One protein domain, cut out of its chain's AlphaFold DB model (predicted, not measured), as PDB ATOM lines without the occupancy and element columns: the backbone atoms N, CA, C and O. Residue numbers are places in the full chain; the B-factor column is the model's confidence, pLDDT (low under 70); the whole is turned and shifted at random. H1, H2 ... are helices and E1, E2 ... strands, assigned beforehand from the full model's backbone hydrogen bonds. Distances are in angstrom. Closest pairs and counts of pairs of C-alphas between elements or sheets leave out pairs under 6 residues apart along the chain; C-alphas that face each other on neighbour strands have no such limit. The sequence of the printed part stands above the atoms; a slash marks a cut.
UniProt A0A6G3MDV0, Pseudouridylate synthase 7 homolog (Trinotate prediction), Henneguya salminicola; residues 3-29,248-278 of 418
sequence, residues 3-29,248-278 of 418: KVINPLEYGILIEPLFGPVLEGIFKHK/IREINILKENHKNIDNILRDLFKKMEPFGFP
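This is residues 3 to 29 and 248 to 278 of the 418 residues of the protein "Pseudouridylate synthase 7 homolog (Trinotate prediction)" of Henneguya salminicola (UniProt A0A6G3MDV0). A short two-stranded ribbon, E2 beside E3, and one helix, H1, make a loose, open arrangement with few contacts between its parts. Away from the ribbon and the helix, the chain folds back on itself in a loop, with residues 3 to 4 paired to the short strand E1. The 58 printed residues hold three named strands and one named helix, in the order E1, E2, E3, H1; E2 and E3 form an antiparallel sheet. The class is mixed, helices and strands, with under half of the residues in named elements. The whole is loose, with a radius of gyration of the C-alphas of 13.2 A and spans of 33 by 30 by 24 A.

E2, residues 22 to 26, and E3, residues 248 to 253, are antiparallel neighbours at 162 degrees. C-alphas 24 and 251 face each other at 4.3 A. N 23 and O 252, and N 252 and O 23, are within hydrogen-bond range, each at 2.8 A. H1, residues 261 to 272, has one pair of C-alphas within 8 A of E3: the closest, those of Ile 253 and Ile 261, are 7.8 A apart. In H1 every O i to N i+4 pair is within hydrogen-bond range. H1 is apart from E2. E1, residues 14 to 16, pairs with no named strand and is apart from E2, E3 and H1. Its residues 14 to 15 pair antiparallel with residues 3 to 4.

E2 is 11.6 A long and E3 12.8 A. H1 measures 16.3 A, ending at C-alpha 272 (-29.786, -46.230, -20.614). E1, 6.8 A long, begins at C-alpha 14 (-26.115, -52.485, -34.688).

The C-alphas of Gly 11 and His 258 are the two farthest apart, at 34.5 A. Residues 30 to 247 are not printed; C-alphas 29 and 248 are 10.1 A apart across the cut. The link E1 to E2 is tight, and E3 to H1 is short. Confidence is under 70 at residues 3 to 9 and 255 to 259.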
ATOM      1  N   LYS A   3     -28.069 -47.828 -34.894       66.38
ATOM      2  CA  LYS A   3     -27.690 -47.676 -36.312       66.38
ATOM      3  C   LYS A   3     -27.034 -48.962 -36.824       66.38
ATOM      4  O   LYS A   3     -26.329 -49.610 -36.065       66.38
ATOM      5  N   VAL A   4     -27.270 -49.325 -38.085       61.69
ATOM      6  CA  VAL A   4     -26.706 -50.535 -38.710       61.69
ATOM      7  C   VAL A   4     -25.224 -50.337 -39.068       61.69
ATOM      8  O   VAL A   4     -24.855 -49.281 -39.590       61.69
ATOM      9  N   ILE A   5     -24.388 -51.347 -38.802       68.31
ATOM     10  CA  ILE A   5     -22.938 -51.382 -39.086       68.31
ATOM     11  C   ILE A   5     -22.525 -52.650 -39.865       68.31
ATOM     12  O   ILE A   5     -23.307 -53.587 -40.014       68.31
ATOM     13  N   ASN A   6     -21.288 -52.676 -40.384       52.78
ATOM     14  CA  ASN A   6     -20.744 -53.778 -41.196       52.78
ATOM     15  C   ASN A   6     -20.521 -55.065 -40.337       52.78
ATOM     16  O   ASN A   6     -19.935 -54.944 -39.261       52.78
ATOM     17  N   PRO A   7     -20.928 -56.288 -40.766       55.53
ATOM     18  CA  PRO A   7     -21.166 -57.473 -39.909       55.53
ATOM     19  C   PRO A   7     -19.962 -58.192 -39.272       55.53
ATOM     20  O   PRO A   7     -20.084 -59.356 -38.879       55.53
ATOM     21  N   LEU A   8     -18.785 -57.578 -39.197       55.19
ATOM     22  CA  LEU A   8     -17.544 -58.311 -38.909       55.19
ATOM     23  C   LEU A   8     -17.345 -58.664 -37.421       55.19
ATOM     24  O   LEU A   8     -16.484 -59.481 -37.098       55.19
ATOM     25  N   GLU A   9     -18.175 -58.142 -36.513       64.44
ATOM     26  CA  GLU A   9     -18.052 -58.366 -35.068       64.44
ATOM     27  C   GLU A   9     -19.128 -59.310 -34.518       64.44
ATOM     28  O   GLU A   9     -20.087 -58.913 -33.858       64.44
ATOM     29  N   TYR A  10     -18.943 -60.611 -34.748       82.56
ATOM     30  CA  TYR A  10     -19.647 -61.657 -33.991       82.56
ATOM     31  C   TYR A  10     -21.185 -61.637 -34.093       82.56
ATOM     32  O   TYR A  10     -21.886 -62.077 -33.177       82.56
ATOM     33  N   GLY A  11     -21.712 -61.144 -35.215       83.62
ATOM     34  CA  GLY A  11     -23.150 -61.106 -35.493       83.62
ATOM     35  C   GLY A  11     -23.880 -59.910 -34.879       83.62
ATOM     36  O   GLY A  11     -25.106 -59.878 -34.920       83.62
ATOM     37  N   ILE A  12     -23.163 -58.933 -34.317       87.31
ATOM     38  CA  ILE A  12     -23.744 -57.673 -33.842       87.31
ATOM     39  C   ILE A  12     -23.784 -56.702 -35.024       87.31
ATOM     40  O   ILE A  12     -22.747 -56.262 -35.507       87.31
ATOM     41  N   LEU A  13     -24.985 -56.400 -35.517       84.19
ATOM     42  CA  LEU A  13     -25.178 -55.587 -36.729       84.19
ATOM     43  C   LEU A  13     -25.557 -54.141 -36.416       84.19
ATOM     44  O   LEU A  13     -25.862 -53.379 -37.329       84.19
ATOM     45  N   ILE A  14     -25.594 -53.770 -35.136       81.81
ATOM     46  CA  ILE A  14     -26.115 -52.485 -34.688       81.81
ATOM     47  C   ILE A  14     -25.218 -51.817 -33.640       81.81
ATOM     48  O   ILE A  14     -24.644 -52.486 -32.786       81.81
ATOM     49  N   GLU A  15     -25.170 -50.487 -33.654       75.94
ATOM     50  CA  GLU A  15     -24.509 -49.648 -32.647       75.94
ATOM     51  C   GLU A  15     -25.533 -48.757 -31.918       75.94
ATOM     52  O   GLU A  15     -26.453 -48.244 -32.562       75.94
ATOM     53  N   PRO A  16     -25.444 -48.567 -30.588       71.56
ATOM     54  CA  PRO A  16     -26.343 -47.678 -29.853       71.56
ATOM     55  C   PRO A  16     -26.134 -46.194 -30.200       71.56
ATOM     56  O   PRO A  16     -25.015 -45.721 -30.342       71.56
ATOM     57  N   LEU A  17     -27.230 -45.433 -30.240       72.12
ATOM     58  CA  LEU A  17     -27.291 -43.987 -30.509       72.12
ATOM     59  C   LEU A  17     -27.635 -43.180 -29.240       72.12
ATOM     60  O   LEU A  17     -28.385 -42.206 -29.302       72.12
ATOM     61  N   PHE A  18     -27.180 -43.619 -28.061       70.06
ATOM     62  CA  PHE A  18     -27.541 -42.970 -26.788       70.06
ATOM     63  C   PHE A  18     -26.728 -41.697 -26.488       70.06
ATOM     64  O   PHE A  18     -27.174 -40.854 -25.705       70.06
ATOM     65  N   GLY A  19     -25.585 -41.508 -27.149       72.81
ATOM     66  CA  GLY A  19     -24.690 -40.373 -26.934       72.81
ATOM     67  C   GLY A  19     -23.435 -40.446 -27.812       72.81
ATOM     68  O   GLY A  19     -23.381 -41.292 -28.709       72.81
ATOM     69  N   PRO A  20     -22.448 -39.561 -27.580       76.94
ATOM     70  CA  PRO A  20     -21.154 -39.639 -28.249       76.94
ATOM     71  C   PRO A  20     -20.436 -40.944 -27.886       76.94
ATOM     72  O   PRO A  20     -20.645 -41.511 -26.811       76.94
ATOM     73  N   VAL A  21     -19.582 -41.421 -28.791       78.56
ATOM     74  CA  VAL A  21     -18.759 -42.607 -28.539       78.56
ATOM     75  C   VAL A  21     -17.615 -42.210 -27.613       78.56
ATOM     76  O   VAL A  21     -16.883 -41.259 -27.889       78.56
ATOM     77  N   LEU A  22     -17.483 -42.946 -26.515       83.19
ATOM     78  CA  LEU A  22     -16.384 -42.809 -25.570       83.19
ATOM     79  C   LEU A  22     -15.354 -43.892 -25.866       83.19
ATOM     80  O   LEU A  22     -15.692 -45.075 -25.929       83.19
ATOM     81  N   GLU A  23     -14.107 -43.486 -26.034       86.38
ATOM     82  CA  GLU A  23     -12.966 -44.386 -26.063       86.38
ATOM     83  C   GLU A  23     -12.354 -44.438 -24.665       86.38
ATOM     84  O   GLU A  23     -12.322 -43.437 -23.959       86.38
ATOM     85  N   GLY A  24     -11.895 -45.608 -24.238       90.12
ATOM     86  CA  GLY A  24     -11.244 -45.765 -22.947       90.12
ATOM     87  C   GLY A  24     -10.632 -47.147 -22.800       90.12
ATOM     88  O   GLY A  24     -11.012 -48.104 -23.479       90.12
ATOM     89  N   ILE A  25      -9.674 -47.263 -21.892       92.56
ATOM     90  CA  ILE A  25      -8.941 -48.500 -21.663       92.56
ATOM     91  C   ILE A  25      -9.677 -49.349 -20.628       92.56
ATOM     92  O   ILE A  25      -9.747 -49.020 -19.440       92.56
ATOM     93  N   PHE A  26     -10.186 -50.490 -21.085       91.69
ATOM     94  CA  PHE A  26     -10.811 -51.515 -20.255       91.69
ATOM     95  C   PHE A  26      -9.783 -52.546 -19.762       91.69
ATOM     96  O   PHE A  26      -8.958 -53.031 -20.536       91.69
ATOM     97  N   LYS A  27      -9.855 -52.931 -18.476       91.38
ATOM     98  CA  LYS A  27      -8.942 -53.912 -17.844       91.38
ATOM     99  C   LYS A  27      -7.452 -53.566 -18.032       91.38
ATOM    100  O   LYS A  27      -6.626 -54.477 -18.207       91.38
ATOM    101  N   HIS A  28      -7.100 -52.273 -17.966       93.44
ATOM    102  CA  HIS A  28      -5.705 -51.809 -18.018       93.44
ATOM    103  C   HIS A  28      -4.879 -52.523 -16.938       93.44
ATOM    104  O   HIS A  28      -3.856 -53.140 -17.234       93.44
ATOM    105  N   LYS A  29      -5.392 -52.564 -15.705       94.19
ATOM    106  CA  LYS A  29      -4.908 -53.422 -14.616       94.19
ATOM    107  C   LYS A  29      -5.966 -54.473 -14.270       94.19
ATOM    108  O   LYS A  29      -7.144 -54.304 -14.577       94.19
ATOM    109  N   ILE A 248     -12.852 -47.691 -16.054       93.00
ATOM    110  CA  ILE A 248     -12.429 -47.368 -17.421       93.00
ATOM    111  C   ILE A 248     -11.401 -46.242 -17.312       93.00
ATOM    112  O   ILE A 248     -11.689 -45.199 -16.727       93.00
ATOM    113  N   ARG A 249     -10.185 -46.467 -17.816       92.94
ATOM    114  CA  ARG A 249      -9.083 -45.493 -17.740       92.94
ATOM    115  C   ARG A 249      -8.954 -44.708 -19.039       92.94
ATOM    116  O   ARG A 249      -9.376 -45.201 -20.075       92.94
ATOM    117  N   GLU A 250      -8.334 -43.529 -18.968       89.81
ATOM    118  CA  GLU A 250      -7.982 -42.711 -20.144       89.81
ATOM    119  C   GLU A 250      -9.177 -42.494 -21.085       89.81
ATOM    120  O   GLU A 250      -9.154 -42.888 -22.249       89.81
ATOM    121  N   ILE A 251     -10.263 -41.932 -20.544       87.88
ATOM    122  CA  ILE A 251     -11.486 -41.748 -21.322       87.88
ATOM    123  C   ILE A 251     -11.331 -40.547 -22.259       87.88
ATOM    124  O   ILE A 251     -11.138 -39.422 -21.800       87.88
ATOM    125  N   ASN A 252     -11.499 -40.792 -23.555       84.12
ATOM    126  CA  ASN A 252     -11.509 -39.795 -24.615       84.12
ATOM    127  C   ASN A 252     -12.904 -39.725 -25.250       84.12
ATOM    128  O   ASN A 252     -13.527 -40.747 -25.542       84.12
ATOM    129  N   ILE A 253     -13.407 -38.515 -25.487       80.88
ATOM    130  CA  ILE A 253     -14.702 -38.308 -26.142       80.88
ATOM    131  C   ILE A 253     -14.453 -38.132 -27.636       80.88
ATOM    132  O   ILE A 253     -13.838 -37.153 -28.062       80.88
ATOM    133  N   LEU A 254     -14.952 -39.055 -28.455       70.19
ATOM    134  CA  LEU A 254     -14.851 -38.907 -29.899       70.19
ATOM    135  C   LEU A 254     -15.870 -37.853 -30.361       70.19
ATOM    136  O   LEU A 254     -17.071 -37.997 -30.130       70.19
ATOM    137  N   LYS A 255     -15.389 -36.834 -31.088       65.88
ATOM    138  CA  LYS A 255     -16.174 -35.803 -31.806       65.88
ATOM    139  C   LYS A 255     -16.754 -34.639 -30.980       65.88
ATOM    140  O   LYS A 255     -17.433 -33.802 -31.568       65.88
ATOM    141  N   GLU A 256     -16.462 -34.511 -29.684       64.44
ATOM    142  CA  GLU A 256     -16.833 -33.323 -28.888       64.44
ATOM    143  C   GLU A 256     -15.685 -32.900 -27.950       64.44
ATOM    144  O   GLU A 256     -15.484 -33.496 -26.897       64.44
ATOM    145  N   ASN A 257     -14.943 -31.844 -28.309       57.00
ATOM    146  CA  ASN A 257     -13.709 -31.449 -27.607       57.00
ATOM    147  C   ASN A 257     -13.915 -30.603 -26.330       57.00
ATOM    148  O   ASN A 257     -12.936 -30.266 -25.670       57.00
ATOM    149  N   HIS A 258     -15.151 -30.231 -25.963       57.84
ATOM    150  CA  HIS A 258     -15.376 -29.173 -24.958       57.84
ATOM    151  C   HIS A 258     -16.507 -29.416 -23.946       57.84
ATOM    152  O   HIS A 258     -16.904 -28.487 -23.244       57.84
ATOM    153  N   LYS A 259     -17.044 -30.635 -23.830       64.19
ATOM    154  CA  LYS A 259     -18.056 -30.941 -22.803       64.19
ATOM    155  C   LYS A 259     -17.434 -31.643 -21.601       64.19
ATOM    156  O   LYS A 259     -16.574 -32.504 -21.753       64.19
ATOM    157  N   ASN A 260     -17.914 -31.291 -20.407       81.81
ATOM    158  CA  ASN A 260     -17.562 -31.994 -19.177       81.81
ATOM    159  C   ASN A 260     -18.022 -33.461 -19.280       81.81
ATOM    160  O   ASN A 260     -19.212 -33.732 -19.480       81.81
ATOM    161  N   ILE A 261     -17.074 -34.389 -19.140       82.38
ATOM    162  CA  ILE A 261     -17.294 -35.833 -19.227       82.38
ATOM    163  C   ILE A 261     -18.351 -36.329 -18.234       82.38
ATOM    164  O   ILE A 261     -19.160 -37.187 -18.582       82.38
ATOM    165  N   ASP A 262     -18.420 -35.725 -17.046       85.69
ATOM    166  CA  ASP A 262     -19.381 -36.101 -16.010       85.69
ATOM    167  C   ASP A 262     -20.822 -35.871 -16.470       85.69
ATOM    168  O   ASP A 262     -21.701 -36.690 -16.204       85.69
ATOM    169  N   ASN A 263     -21.071 -34.784 -17.203       86.62
ATOM    170  CA  ASN A 263     -22.402 -34.479 -17.726       86.62
ATOM    171  C   ASN A 263     -22.786 -35.454 -18.843       86.62
ATOM    172  O   ASN A 263     -23.902 -35.968 -18.843       86.62
ATOM    173  N   ILE A 264     -21.850 -35.771 -19.746       84.75
ATOM    174  CA  ILE A 264     -22.072 -36.760 -20.812       84.75
ATOM    175  C   ILE A 264     -22.403 -38.129 -20.216       84.75
ATOM    176  O   ILE A 264     -23.357 -38.773 -20.652       84.75
ATOM    177  N   LEU A 265     -21.642 -38.572 -19.211       85.62
ATOM    178  CA  LEU A 265     -21.869 -39.854 -18.548       85.62
ATOM    179  C   LEU A 265     -23.219 -39.878 -17.826       85.62
ATOM    180  O   LEU A 265     -23.975 -40.833 -17.995       85.62
ATOM    181  N   ARG A 266     -23.567 -38.821 -17.077       87.50
ATOM    182  CA  ARG A 266     -24.878 -38.706 -16.413       87.50
ATOM    183  C   ARG A 266     -26.029 -38.784 -17.415       87.50
ATOM    184  O   ARG A 266     -26.973 -39.539 -17.191       87.50
ATOM    185  N   ASP A 267     -25.934 -38.064 -18.530       86.50
ATOM    186  CA  ASP A 267     -26.950 -38.087 -19.583       86.50
ATOM    187  C   ASP A 267     -27.050 -39.458 -20.264       86.50
ATOM    188  O   ASP A 267     -28.153 -39.929 -20.555       86.50
ATOM    189  N   LEU A 268     -25.912 -40.116 -20.504       84.50
ATOM    190  CA  LEU A 268     -25.856 -41.459 -21.074       84.50
ATOM    191  C   LEU A 268     -26.549 -42.473 -20.156       84.50
ATOM    192  O   LEU A 268     -27.454 -43.178 -20.603       84.50
ATOM    193  N   PHE A 269     -26.183 -42.507 -18.871       85.50
ATOM    194  CA  PHE A 269     -26.785 -43.421 -17.901       85.50
ATOM    195  C   PHE A 269     -28.273 -43.144 -17.702       85.50
ATOM    196  O   PHE A 269     -29.057 -44.086 -17.726       85.50
ATOM    197  N   LYS A 270     -28.690 -41.874 -17.643       87.75
ATOM    198  CA  LYS A 270     -30.110 -41.501 -17.552       87.75
ATOM    199  C   LYS A 270     -30.937 -42.017 -18.738       87.75
ATOM    200  O   LYS A 270     -32.100 -42.375 -18.574       87.75
ATOM    201  N   LYS A 271     -30.357 -42.060 -19.943       84.38
ATOM    202  CA  LYS A 271     -31.017 -42.621 -21.136       84.38
ATOM    203  C   LYS A 271     -30.996 -44.149 -21.167       84.38
ATOM    204  O   LYS A 271     -31.914 -44.739 -21.733       84.38
ATOM    205  N   MET A 272     -29.957 -44.775 -20.615       83.69
ATOM    206  CA  MET A 272     -29.786 -46.230 -20.614       83.69
ATOM    207  C   MET A 272     -30.568 -46.923 -19.494       83.69
ATOM    208  O   MET A 272     -31.144 -47.974 -19.740       83.69
ATOM    209  N   GLU A 273     -30.630 -46.349 -18.293       85.00
ATOM    210  CA  GLU A 273     -31.197 -46.968 -17.084       85.00
ATOM    211  C   GLU A 273     -32.617 -47.550 -17.264       85.00
ATOM    212  O   GLU A 273     -32.818 -48.701 -16.877       85.00
ATOM    213  N   PRO A 274     -33.581 -46.875 -17.931       84.06
ATOM    214  CA  PRO A 274     -34.935 -47.417 -18.088       84.06
ATOM    215  C   PRO A 274     -35.029 -48.641 -19.010       84.06
ATOM    216  O   PRO A 274     -36.011 -49.380 -18.958       84.06
ATOM    217  N   PHE A 275     -34.050 -48.833 -19.900       79.31
ATOM    218  CA  PHE A 275     -34.083 -49.862 -20.946       79.31
ATOM    219  C   PHE A 275     -32.969 -50.905 -20.799       79.31
ATOM    220  O   PHE A 275     -33.041 -51.970 -21.412       79.31
ATOM    221  N   GLY A 276     -31.936 -50.599 -20.015       85.62
ATOM    222  CA  GLY A 276     -30.699 -51.361 -19.948       85.62
ATOM    223  C   GLY A 276     -29.927 -51.335 -21.270       85.62
ATOM    224  O   GLY A 276     -29.900 -50.344 -22.003       85.62
ATOM    225  N   PHE A 277     -29.280 -52.454 -21.574       85.62
ATOM    226  CA  PHE A 277     -28.567 -52.681 -22.825       85.62
ATOM    227  C   PHE A 277     -28.997 -54.023 -23.437       85.62
ATOM    228  O   PHE A 277     -29.434 -54.921 -22.713       85.62
ATOM    229  N   PRO A 278     -28.886 -54.195 -24.765       87.44
ATOM    230  CA  PRO A 278     -29.227 -55.460 -25.396       87.44
ATOM    231  C   PRO A 278     -28.282 -56.577 -24.950       87.44
ATOM    232  O   PRO A 278     -27.069 -56.385 -24.898       87.44
TER     233      PRO A 278